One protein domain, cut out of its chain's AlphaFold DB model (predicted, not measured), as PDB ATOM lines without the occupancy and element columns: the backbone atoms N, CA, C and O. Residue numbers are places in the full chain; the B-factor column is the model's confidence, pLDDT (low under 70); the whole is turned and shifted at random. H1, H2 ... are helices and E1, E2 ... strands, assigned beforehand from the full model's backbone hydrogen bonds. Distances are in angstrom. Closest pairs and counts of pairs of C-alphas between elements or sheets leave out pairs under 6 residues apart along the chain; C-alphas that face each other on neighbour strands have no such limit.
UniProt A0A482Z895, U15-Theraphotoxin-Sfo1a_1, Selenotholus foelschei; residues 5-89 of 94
ATOM      1  N   LYS A   5     -28.807  -8.759 -47.180       83.94
ATOM      2  CA  LYS A   5     -27.518  -8.418 -46.564       83.94
ATOM      3  C   LYS A   5     -27.383  -6.912 -46.314       83.94
ATOM      4  O   LYS A   5     -26.989  -6.534 -45.221       83.94
ATOM      5  N   LEU A   6     -27.766  -6.073 -47.283       86.06
ATOM      6  CA  LEU A   6     -27.740  -4.608 -47.154       86.06
ATOM      7  C   LEU A   6     -28.706  -4.106 -46.071       86.06
ATOM      8  O   LEU A   6     -28.371  -3.199 -45.308       86.06
ATOM      9  N   ILE A   7     -29.885  -4.725 -45.972       88.94
ATOM     10  CA  ILE A   7     -30.888  -4.390 -44.951       88.94
ATOM     11  C   ILE A   7     -30.371  -4.764 -43.557       88.94
ATOM     12  O   ILE A   7     -30.425  -3.943 -42.646       88.94
ATOM     13  N   ALA A   8     -29.808  -5.965 -43.397       91.38
ATOM     14  CA  ALA A   8     -29.252  -6.416 -42.123       91.38
ATOM     15  C   ALA A   8     -28.076  -5.542 -41.656       91.38
ATOM     16  O   ALA A   8     -27.992  -5.196 -40.477       91.38
ATOM     17  N   THR A   9     -27.199  -5.129 -42.578       88.88
ATOM     18  CA  THR A   9     -26.082  -4.234 -42.250       88.88
ATOM     19  C   THR A   9     -26.555  -2.840 -41.844       88.88
ATOM     20  O   THR A   9     -26.044  -2.293 -40.872       88.88
ATOM     21  N   ALA A  10     -27.562  -2.275 -42.522       93.06
ATOM     22  CA  ALA A  10     -28.151  -0.990 -42.134       93.06
ATOM     23  C   ALA A  10     -28.852  -1.079 -40.763       93.06
ATOM     24  O   ALA A  10     -28.680  -0.197 -39.922       93.06
ATOM     25  N   LEU A  11     -29.541  -2.205 -40.531       92.94
ATOM     26  CA  LEU A  11     -30.006  -2.746 -39.250       92.94
ATOM     27  C   LEU A  11     -29.023  -2.482 -38.108       92.94
ATOM     28  O   LEU A  11     -29.228  -1.658 -37.212       92.94
ATOM     29  N   ALA A  12     -27.909  -3.198 -38.204       93.06
ATOM     30  CA  ALA A  12     -26.864  -3.218 -37.197       93.06
ATOM     31  C   ALA A  12     -26.210  -1.843 -37.003       93.06
ATOM     32  O   ALA A  12     -26.004  -1.429 -35.866       93.06
ATOM     33  N   ILE A  13     -25.934  -1.109 -38.087       91.44
ATOM     34  CA  ILE A  13     -25.325   0.227 -38.003       91.44
ATOM     35  C   ILE A  13     -26.259   1.203 -37.280       91.44
ATOM     36  O   ILE A  13     -25.809   1.939 -36.407       91.44
ATOM     37  N   SER A  14     -27.559   1.186 -37.587       89.94
ATOM     38  CA  SER A  14     -28.535   2.067 -36.931       89.94
ATOM     39  C   SER A  14     -28.650   1.796 -35.426       89.94
ATOM     40  O   SER A  14     -28.666   2.734 -34.629       89.94
ATOM     41  N   TYR A  15     -28.650   0.520 -35.030       89.94
ATOM     42  CA  TYR A  15     -28.666   0.109 -33.629       89.94
ATOM     43  C   TYR A  15     -27.380   0.522 -32.904       89.94
ATOM     44  O   TYR A  15     -27.451   1.125 -31.837       89.94
ATOM     45  N   LEU A  16     -26.210   0.273 -33.506       86.81
ATOM     46  CA  LEU A  16     -24.917   0.653 -32.934       86.81
ATOM     47  C   LEU A  16     -24.804   2.168 -32.746       86.81
ATOM     48  O   LEU A  16     -24.422   2.603 -31.665       86.81
ATOM     49  N   LEU A  17     -25.207   2.967 -33.741       82.88
ATOM     50  CA  LEU A  17     -25.254   4.423 -33.613       82.88
ATOM     51  C   LEU A  17     -26.223   4.852 -32.502       82.88
ATOM     52  O   LEU A  17     -25.878   5.684 -31.672       82.88
ATOM     53  N   CYS A  18     -27.415   4.258 -32.421       81.25
ATOM     54  CA  CYS A  18     -28.363   4.581 -31.353       81.25
ATOM     55  C   CYS A  18     -27.768   4.320 -29.955       81.25
ATOM     56  O   CYS A  18     -27.855   5.181 -29.079       81.25
ATOM     57  N   VAL A  19     -27.090   3.180 -29.776       81.06
ATOM     58  CA  VAL A  19     -26.431   2.809 -28.514       81.06
ATOM     59  C   VAL A  19     -25.268   3.751 -28.187       81.06
ATOM     60  O   VAL A  19     -25.208   4.277 -27.076       81.06
ATOM     61  N   THR A  20     -24.371   4.024 -29.142       74.31
ATOM     62  CA  THR A  20     -23.190   4.866 -28.885       74.31
ATOM     63  C   THR A  20     -23.558   6.316 -28.616       74.31
ATOM     64  O   THR A  20     -22.965   6.951 -27.748       74.31
ATOM     65  N   VAL A  21     -24.546   6.854 -29.336       71.31
ATOM     66  CA  VAL A  21     -24.934   8.249 -29.143       71.31
ATOM     67  C   VAL A  21     -25.787   8.380 -27.861       71.31
ATOM     68  O   VAL A  21     -25.594   9.333 -27.113       71.31
ATOM     69  N   GLY A  22     -26.592   7.361 -27.510       61.22
ATOM     70  CA  GLY A  22     -27.302   7.209 -26.223       61.22
ATOM     71  C   GLY A  22     -26.431   7.356 -24.975       61.22
ATOM     72  O   GLY A  22     -26.866   7.938 -23.984       61.22
ATOM     73  N   GLN A  23     -25.188   6.879 -25.036       57.38
ATOM     74  CA  GLN A  23     -24.215   7.041 -23.954       57.38
ATOM     75  C   GLN A  23     -23.507   8.406 -23.961       57.38
ATOM     76  O   GLN A  23     -22.916   8.783 -22.950       57.38
ATOM     77  N   GLN A  24     -23.542   9.146 -25.074       52.81
ATOM     78  CA  GLN A  24     -22.785  10.390 -25.241       52.81
ATOM     79  C   GLN A  24     -23.547  11.629 -24.757       52.81
ATOM     80  O   GLN A  24     -22.931  12.568 -24.251       52.81
ATOM     81  N   TYR A  25     -24.879  11.638 -24.835       58.81
ATOM     82  CA  TYR A  25     -25.685  12.629 -24.124       58.81
ATOM     83  C   TYR A  25     -25.912  12.137 -22.699       58.81
ATOM     84  O   TYR A  25     -26.957  11.586 -22.370       58.81
ATOM     85  N   GLY A  26     -24.925  12.355 -21.831       55.53
ATOM     86  CA  GLY A  26     -25.033  12.164 -20.380       55.53
ATOM     87  C   GLY A  26     -26.037  13.109 -19.705       55.53
ATOM     88  O   GLY A  26     -25.777  13.578 -18.602       55.53
ATOM     89  N   LEU A  27     -27.156  13.431 -20.364       59.47
ATOM     90  CA  LEU A  27     -28.314  14.052 -19.751       59.47
ATOM     91  C   LEU A  27     -29.140  12.921 -19.139       59.47
ATOM     92  O   LEU A  27     -29.805  12.180 -19.869       59.47
ATOM     93  N   PRO A  28     -29.100  12.743 -17.814       60.97
ATOM     94  CA  PRO A  28     -29.970  11.774 -17.192       60.97
ATOM     95  C   PRO A  28     -31.415  12.263 -17.402       60.97
ATOM     96  O   PRO A  28     -31.806  13.317 -16.905       60.97
ATOM     97  N   LEU A  29     -32.197  11.513 -18.193       68.06
ATOM     98  CA  LEU A  29     -33.631  11.759 -18.444       68.06
ATOM     99  C   LEU A  29     -34.437  11.850 -17.135       68.06
ATOM    100  O   LEU A  29     -35.520  12.428 -17.101       68.06
ATOM    101  N   ALA A  30     -33.896  11.274 -16.062       82.88
ATOM    102  CA  ALA A  30     -34.408  11.317 -14.707       82.88
ATOM    103  C   ALA A  30     -33.235  11.395 -13.725       82.88
ATOM    104  O   ALA A  30     -32.152  10.901 -14.020       82.88
ATOM    105  N   CYS A  31     -33.446  11.979 -12.550       90.62
ATOM    106  CA  CYS A  31     -32.410  12.032 -11.521       90.62
ATOM    107  C   CYS A  31     -31.964  10.638 -11.055       90.62
ATOM    108  O   CYS A  31     -32.711   9.665 -11.176       90.62
ATOM    109  N   GLY A  32     -30.738  10.555 -10.530       89.44
ATOM    110  CA  GLY A  32     -30.164   9.301 -10.059       89.44
ATOM    111  C   GLY A  32     -30.875   8.734  -8.828       89.44
ATOM    112  O   GLY A  32     -31.807   9.316  -8.265       89.44
ATOM    113  N   GLU A  33     -30.412   7.574  -8.370       92.06
ATOM    114  CA  GLU A  33     -30.925   6.976  -7.142       92.06
ATOM    115  C   GLU A  33     -30.708   7.911  -5.937       92.06
ATOM    116  O   GLU A  33     -29.641   8.494  -5.755       92.06
ATOM    117  N   GLY A  34     -31.751   8.088  -5.121       93.19
ATOM    118  CA  GLY A  34     -31.710   9.001  -3.971       93.19
ATOM    119  C   GLY A  34     -31.806  10.492  -4.325       93.19
ATOM    120  O   GLY A  34     -31.774  11.326  -3.418       93.19
ATOM    121  N   GLU A  35     -31.979  10.838  -5.602       95.00
ATOM    122  CA  GLU A  35     -32.140  12.212  -6.078       95.00
ATOM    123  C   GLU A  35     -33.581  12.518  -6.516       95.00
ATOM    124  O   GLU A  35     -34.379  11.628  -6.812       95.00
ATOM    125  N   ILE A  36     -33.917  13.806  -6.534       94.50
ATOM    126  CA  ILE A  36     -35.168  14.369  -7.050       94.50
ATOM    127  C   ILE A  36     -34.858  15.597  -7.899       94.50
ATOM    128  O   ILE A  36     -33.891  16.317  -7.640       94.50
ATOM    129  N   TRP A  37     -35.683  15.843  -8.913       93.56
ATOM    130  CA  TRP A  37     -35.592  17.083  -9.671       93.56
ATOM    131  C   TRP A  37     -36.064  18.246  -8.800       93.56
ATOM    132  O   TRP A  37     -37.177  18.219  -8.278       93.56
ATOM    133  N   ASP A  38     -35.220  19.263  -8.664       92.06
ATOM    134  CA  ASP A  38     -35.531  20.493  -7.952       92.06
ATOM    135  C   ASP A  38     -35.359  21.680  -8.907       92.06
ATOM    136  O   ASP A  38     -34.300  21.872  -9.508       92.06
ATOM    137  N   ASN A  39     -36.408  22.486  -9.061       92.56
ATOM    138  CA  ASN A  39     -36.361  23.692  -9.891       92.56
ATOM    139  C   ASN A  39     -35.507  24.801  -9.257       92.56
ATOM    140  O   ASN A  39     -35.095  25.728  -9.952       92.56
ATOM    141  N   CYS A  40     -35.240  24.711  -7.954       89.94
ATOM    142  CA  CYS A  40     -34.493  25.693  -7.189       89.94
ATOM    143  C   CYS A  40     -33.589  25.002  -6.159       89.94
ATOM    144  O   CYS A  40     -33.677  25.235  -4.954       89.94
ATOM    145  N   ARG A  41     -32.652  24.186  -6.651       89.00
ATOM    146  CA  ARG A  41     -31.656  23.528  -5.803       89.00
ATOM    147  C   ARG A  41     -30.734  24.571  -5.155       89.00
ATOM    148  O   ARG A  41     -30.140  25.379  -5.883       89.00
ATOM    149  N   PRO A  42     -30.581  24.557  -3.817       82.88
ATOM    150  CA  PRO A  42     -29.744  25.519  -3.111       82.88
ATOM    151  C   PRO A  42     -28.261  25.348  -3.485       82.88
ATOM    152  O   PRO A  42     -27.824  24.236  -3.798       82.88
ATOM    153  N   PRO A  43     -27.459  26.426  -3.410       84.62
ATOM    154  CA  PRO A  43     -26.076  26.436  -3.889       84.62
ATOM    155  C   PRO A  43     -25.141  25.573  -3.029       84.62
ATOM    156  O   PRO A  43     -24.117  25.098  -3.510       84.62
ATOM    157  N   CYS A  44     -25.511  25.326  -1.771       88.12
ATOM    158  CA  CYS A  44     -24.768  24.477  -0.848       88.12
ATOM    159  C   CYS A  44     -25.612  23.262  -0.447       88.12
ATOM    160  O   CYS A  44     -26.370  23.333   0.525       88.12
ATOM    161  N   PRO A  45     -25.514  22.140  -1.179       87.75
ATOM    162  CA  PRO A  45     -26.192  20.915  -0.789       87.75
ATOM    163  C   PRO A  45     -25.607  20.346   0.514       87.75
ATOM    164  O   PRO A  45     -24.434  20.553   0.844       87.75
ATOM    165  N   LYS A  46     -26.424  19.575   1.241       91.00
ATOM    166  CA  LYS A  46     -25.939  18.764   2.363       91.00
ATOM    167  C   LYS A  46     -25.092  17.603   1.840       91.00
ATOM    168  O   LYS A  46     -25.470  16.887   0.913       91.00
ATOM    169  N   THR A  47     -23.951  17.400   2.471       93.19
ATOM    170  CA  THR A  47     -22.939  16.395   2.148       93.19
ATOM    171  C   THR A  47     -22.552  15.637   3.410       93.19
ATOM    172  O   THR A  47     -22.808  16.105   4.521       93.19
ATOM    173  N   CYS A  48     -21.855  14.510   3.256       94.00
ATOM    174  CA  CYS A  48     -21.297  13.792   4.403       94.00
ATOM    175  C   CYS A  48     -20.402  14.672   5.303       94.00
ATOM    176  O   CYS A  48     -20.329  14.434   6.502       94.00
ATOM    177  N   LYS A  49     -19.758  15.711   4.748       90.81
ATOM    178  CA  LYS A  49     -18.802  16.572   5.467       90.81
ATOM    179  C   LYS A  49     -19.450  17.724   6.234       90.81
ATOM    180  O   LYS A  49     -18.887  18.189   7.215       90.81
ATOM    181  N   ASN A  50     -20.616  18.197   5.793       89.50
ATOM    182  CA  ASN A  50     -21.281  19.375   6.367       89.50
ATOM    183  C   ASN A  50     -22.674  19.077   6.946       89.50
ATOM    184  O   ASN A  50     -23.363  20.001   7.363       89.50
ATOM    185  N   MET A  51     -23.106  17.811   7.008       87.75
ATOM    186  CA  MET A  51     -24.440  17.457   7.518       87.75
ATOM    187  C   MET A  51     -24.681  17.888   8.976       87.75
ATOM    188  O   MET A  51     -25.827  18.109   9.358       87.75
ATOM    189  N   LEU A  52     -23.607  17.994   9.770       86.38
ATOM    190  CA  LEU A  52     -23.630  18.419  11.174       86.38
ATOM    191  C   LEU A  52     -23.455  19.937  11.329       86.38
ATOM    192  O   LEU A  52     -23.430  20.448  12.448       86.38
ATOM    193  N   GLN A  53     -23.296  20.669  10.224       85.44
ATOM    194  CA  GLN A  53     -23.084  22.106  10.263       85.44
ATOM    195  C   GLN A  53     -24.376  22.815  10.690       85.44
ATOM    196  O   GLN A  53     -25.390  22.767   9.998       85.44
ATOM    197  N   ILE A  54     -24.317  23.480  11.846       80.19
ATOM    198  CA  ILE A  54     -25.475  24.105  12.505       80.19
ATOM    199  C   ILE A  54     -25.905  25.395  11.787       80.19
ATOM    200  O   ILE A  54     -27.091  25.716  11.756       80.19
ATOM    201  N   SER A  55     -24.956  26.122  11.186       82.25
ATOM    202  CA  SER A  55     -25.218  27.374  10.471       82.25
ATOM    203  C   SER A  55     -24.672  27.323   9.038       82.25
ATOM    204  O   SER A  55     -23.488  27.015   8.863       82.25
ATOM    205  N   PRO A  56     -25.492  27.606   8.008       78.88
ATOM    206  CA  PRO A  56     -25.027  27.655   6.627       78.88
ATOM    207  C   PRO A  56     -24.005  28.782   6.437       78.88
ATOM    208  O   PRO A  56     -24.099  29.835   7.067       78.88
ATOM    209  N   LEU A  57     -23.035  28.588   5.536       83.00
ATOM    210  CA  LEU A  57     -22.131  29.683   5.181       83.00
ATOM    211  C   LEU A  57     -22.944  30.855   4.594       83.00
ATOM    212  O   LEU A  57     -23.932  30.604   3.901       83.00
ATOM    213  N   PRO A  58     -22.518  32.119   4.770       81.81
ATOM    214  CA  PRO A  58     -23.223  33.275   4.210       81.81
ATOM    215  C   PRO A  58     -23.494  33.158   2.700       81.81
ATOM    216  O   PRO A  58     -24.579  33.494   2.236       81.81
ATOM    217  N   MET A  59     -22.553  32.579   1.942       81.81
ATOM    218  CA  MET A  59     -22.721  32.292   0.507       81.81
ATOM    219  C   MET A  59     -23.886  31.335   0.201       81.81
ATOM    220  O   MET A  59     -24.500  31.417  -0.856       81.81
ATOM    221  N   CYS A  60     -24.216  30.445   1.136       82.56
ATOM    222  CA  CYS A  60     -25.295  29.473   1.011       82.56
ATOM    223  C   CYS A  60     -26.677  30.074   1.301       82.56
ATOM    224  O   CYS A  60     -27.688  29.464   0.962       82.56
ATOM    225  N   MET A  61     -26.724  31.246   1.944       79.06
ATOM    226  CA  MET A  61     -27.961  31.965   2.274       79.06
ATOM    227  C   MET A  61     -28.433  32.883   1.139       79.06
ATOM    228  O   MET A  61     -29.523  33.452   1.210       79.06
ATOM    229  N   ILE A  62     -27.620  33.040   0.090       81.81
ATOM    230  CA  ILE A  62     -27.985  33.808  -1.096       81.81
ATOM    231  C   ILE A  62     -29.151  33.090  -1.787       81.81
ATOM    232  O   ILE A  62     -29.093  31.884  -2.022       81.81
ATOM    233  N   LYS A  63     -30.202  33.829  -2.170       75.88
ATOM    234  CA  LYS A  63     -31.357  33.309  -2.934       75.88
ATOM    235  C   LYS A  63     -31.020  32.991  -4.404       75.88
ATOM    236  O   LYS A  63     -31.827  33.229  -5.296       75.88
ATOM    237  N   MET A  64     -29.818  32.492  -4.667       82.94
ATOM    238  CA  MET A  64     -29.409  31.998  -5.974       82.94
ATOM    239  C   MET A  64     -29.509  30.482  -5.963       82.94
ATOM    240  O   MET A  64     -28.806  29.816  -5.211       82.94
ATOM    241  N   CYS A  65     -30.392  29.943  -6.792       89.12
ATOM    242  CA  CYS A  65     -30.570  28.512  -6.967       89.12
ATOM    243  C   CYS A  65     -30.513  28.151  -8.449       89.12
ATOM    244  O   CYS A  65     -30.677  29.005  -9.321       89.12
ATOM    245  N   THR A  66     -30.259  26.876  -8.731       90.12
ATOM    246  CA  THR A  66     -30.204  26.352 -10.100       90.12
ATOM    247  C   THR A  66     -31.124  25.149 -10.231       90.12
ATOM    248  O   THR A  66     -31.280  24.374  -9.289       90.12
ATOM    249  N   ALA A  67     -31.740  24.973 -11.397       91.62
ATOM    250  CA  ALA A  67     -32.549  23.789 -11.648       91.62
ATOM    251  C   ALA A  67     -31.668  22.529 -11.763       91.62
ATOM    252  O   ALA A  67     -30.533  22.573 -12.247       91.62
ATOM    253  N   GLY A  68     -32.180  21.393 -11.297       91.50
ATOM    254  CA  GLY A  68     -31.667  20.048 -11.560       91.50
ATOM    255  C   GLY A  68     -31.674  19.135 -10.334       91.50
ATOM    256  O   GLY A  68     -32.351  19.405  -9.349       91.50
ATOM    257  N   CYS A  69     -30.925  18.033 -10.386       92.88
ATOM    258  CA  CYS A  69     -31.050  16.956  -9.400       92.88
ATOM    259  C   CYS A  69     -30.439  17.280  -8.025       92.88
ATOM    260  O   CYS A  69     -29.233  17.523  -7.893       92.88
ATOM    261  N   ALA A  70     -31.273  17.258  -6.989       93.88
ATOM    262  CA  ALA A  70     -30.898  17.406  -5.586       93.88
ATOM    263  C   ALA A  70     -31.073  16.077  -4.840       93.88
ATOM    264  O   ALA A  70     -31.934  15.277  -5.197       93.88
ATOM    265  N   CYS A  71     -30.299  15.844  -3.777       95.44
ATOM    266  CA  CYS A  71     -30.578  14.720  -2.884       95.44
ATOM    267  C   CYS A  71     -31.967  14.879  -2.252       95.44
ATOM    268  O   CYS A  71     -32.377  15.990  -1.904       95.44
ATOM    269  N   LYS A  72     -32.673  13.762  -2.056       95.25
ATOM    270  CA  LYS A  72     -33.912  13.731  -1.267       95.25
ATOM    271  C   LYS A  72     -33.687  14.349   0.128       95.25
ATOM    272  O   LYS A  72     -32.573  14.269   0.644       95.25
ATOM    273  N   PRO A  73     -34.725  14.879   0.805       91.00
ATOM    274  CA  PRO A  73     -34.575  15.599   2.080       91.00
ATOM    275  C   PRO A  73     -33.825  14.860   3.204       91.00
ATOM    276  O   PRO A  73     -33.230  15.501   4.067       91.00
ATOM    277  N   GLN A  74     -33.850  13.524   3.208       92.50
ATOM    278  CA  GLN A  74     -33.173  12.677   4.205       92.50
ATOM    279  C   GLN A  74     -31.809  12.141   3.744       92.50
ATOM    280  O   GLN A  74     -31.182  11.371   4.464       92.50
ATOM    281  N   TYR A  75     -31.368  12.517   2.546       95.81
ATOM    282  CA  TYR A  75     -30.146  12.035   1.921       95.81
ATOM    283  C   TYR A  75     -29.091  13.141   1.908       95.81
ATOM    284  O   TYR A  75     -29.395  14.335   1.876       95.81
ATOM    285  N   VAL A  76     -27.830  12.730   1.905       95.31
ATOM    286  CA  VAL A  76     -26.663  13.610   1.817       95.31
ATOM    287  C   VAL A  76     -25.746  13.121   0.707       95.31
ATOM    288  O   VAL A  76     -25.666  11.921   0.446       95.31
ATOM    289  N   ARG A  77     -25.045  14.039   0.039       94.81
ATOM    290  CA  ARG A  77     -24.099  13.658  -1.015       94.81
ATOM    291  C   ARG A  77     -22.775  13.179  -0.408       94.81
ATOM    292  O   ARG A  77     -22.170  13.884   0.405       94.81
ATOM    293  N   ASN A  78     -22.330  11.987  -0.790       93.94
ATOM    294  CA  ASN A  78     -21.029  11.448  -0.398       93.94
ATOM    295  C   ASN A  78     -19.902  11.949  -1.327       93.94
ATOM    296  O   ASN A  78     -20.134  12.723  -2.255       93.94
ATOM    297  N   GLU A  79     -18.666  11.512  -1.077       91.75
ATOM    298  CA  GLU A  79     -17.491  11.909  -1.873       91.75
ATOM    299  C   GLU A  79     -17.493  11.344  -3.301       91.75
ATOM    300  O   GLU A  79     -16.833  11.893  -4.175       91.75
ATOM    301  N   GLU A  80     -18.266  10.286  -3.553       91.69
ATOM    302  CA  GLU A  80     -18.479   9.712  -4.889       91.69
ATOM    303  C   GLU A  80     -19.560  10.463  -5.685       91.69
ATOM    304  O   GLU A  80     -19.893  10.073  -6.801       91.69
ATOM    305  N   GLY A  81     -20.161  11.511  -5.110       90.62
ATOM    306  CA  GLY A  81     -21.244  12.267  -5.735       90.62
ATOM    307  C   GLY A  81     -22.630  11.620  -5.618       90.62
ATOM    308  O   GLY A  81     -23.597  12.189  -6.124       90.62
ATOM    309  N   LYS A  82     -22.760  10.490  -4.912       94.19
ATOM    310  CA  LYS A  82     -24.026   9.767  -4.715       94.19
ATOM    311  C   LYS A  82     -24.793  10.301  -3.510       94.19
ATOM    312  O   LYS A  82     -24.199  10.630  -2.483       94.19
ATOM    313  N   CYS A  83     -26.117  10.342  -3.614       95.69
ATOM    314  CA  CYS A  83     -26.989  10.629  -2.481       95.69
ATOM    315  C   CYS A  83     -27.192   9.353  -1.665       95.69
ATOM    316  O   CYS A  83     -27.717   8.364  -2.169       95.69
ATOM    317  N   VAL A  84     -26.796   9.383  -0.397       95.81
ATOM    318  CA  VAL A  84     -26.874   8.246   0.532       95.81
ATOM    319  C   VAL A  84     -27.547   8.663   1.836       95.81
ATOM    320  O   VAL A  84     -27.666   9.858   2.125       95.81
ATOM    321  N   TYR A  85     -27.965   7.695   2.651       95.75
ATOM    322  CA  TYR A  85     -28.374   7.994   4.020       95.75
ATOM    323  C   TYR A  85     -27.176   8.498   4.842       95.75
ATOM    324  O   TYR A  85     -26.063   8.001   4.663       95.75
ATOM    325  N   PRO A  86     -27.381   9.424   5.798       94.00
ATOM    326  CA  PRO A  86     -26.324   9.897   6.694       94.00
ATOM    327  C   PRO A  86     -25.563   8.774   7.411       94.00
ATOM    328  O   PRO A  86     -24.357   8.880   7.614       94.00
ATOM    329  N   SER A  87     -26.244   7.672   7.742       93.12
ATOM    330  CA  SER A  87     -25.649   6.478   8.359       93.12
ATOM    331  C   SER A  87     -24.655   5.736   7.458       93.12
ATOM    332  O   SER A  87     -23.852   4.957   7.955       93.12
ATOM    333  N   GLN A  88     -24.697   5.972   6.145       93.31
ATOM    334  CA  GLN A  88     -23.793   5.380   5.157       93.31
ATOM    335  C   GLN A  88     -22.569   6.266   4.878       93.31
ATOM    336  O   GLN A  88     -21.735   5.925   4.038       93.31
ATOM    337  N   CYS A  89     -22.450   7.416   5.545       92.38
ATOM    338  CA  CYS A  89     -21.262   8.248   5.433       92.38
ATOM    339  C   CYS A  89     -20.082   7.604   6.167       92.38
ATOM    340  O   CYS A  89     -20.197   7.156   7.306       92.38
TER     341      CYS A  89
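What this domain is: This is residues 5 to 89 of the 94 residues of the protein "U15-Theraphotoxin-Sfo1a_1" of Selenotholus foelschei (UniProt A0A482Z895). One long helix, H1, sticks out like a handle from a small head made largely of loops around a two-stranded ribbon, E1 and E2. The long loop of residues 42 to 57, with the short helix H2 after it, reaches away from H1, and in the last stretch, residues 72 to 89, residues 76 to 77 are paired with residues 83 to 84 as strands are, though both runs are too short to be named. The printed part has 85 residues, with two named helices and two named strands in the order H1, E1, H2, E2; E1 and E2 make one antiparallel sheet. The class is mixed, helices and strands, with 37 residues in named elements, under half of those printed. The whole is extended, with a radius of gyration of the C-alphas of 19.5 A and spans of 67 by 29 by 16 A, the arm H1 making much of the length.

How they stand to each other: Begin at H1, residues 5 to 24; residues 5 to 27 stand free. In H1, 15 of 16 O i to N i+4 pairs are within hydrogen-bond range; H2, residues 58 to 61, is too short for such a pair. Next look at E1, residues 35 to 41, and its antiparallel neighbour E2, residues 66 to 71, at 148 degrees between their directions. C-alphas 39 and 67 face each other at 4.2 A; N 36 and O 70 are 2.8 A apart, and N 68 and O 38 also 2.8 A. H1 is apart from H2 and from E2.

Where its parts are: Find C-alpha 5 at (-27.518, -8.418, -46.564); from there H1 runs 28.8 A to C-alpha 24. E1 starts at C-alpha 35, (-32.140, 12.212, -6.078), and covers 11.3 A. H2 measures 5.3 A, and E2 runs 13.7 A to C-alpha 71 at (-30.578, 14.720, -2.884).

The domain as a whole: The C-alphas farthest apart, of Lys 5 and Ile 54, are 67.5 A apart. Without the free stretch, 62 residues span 32 by 27 by 17 A. The printed part has no cut; the link E1 to H2 is long. Look for pLDDT under 70 at residues 22 to 29.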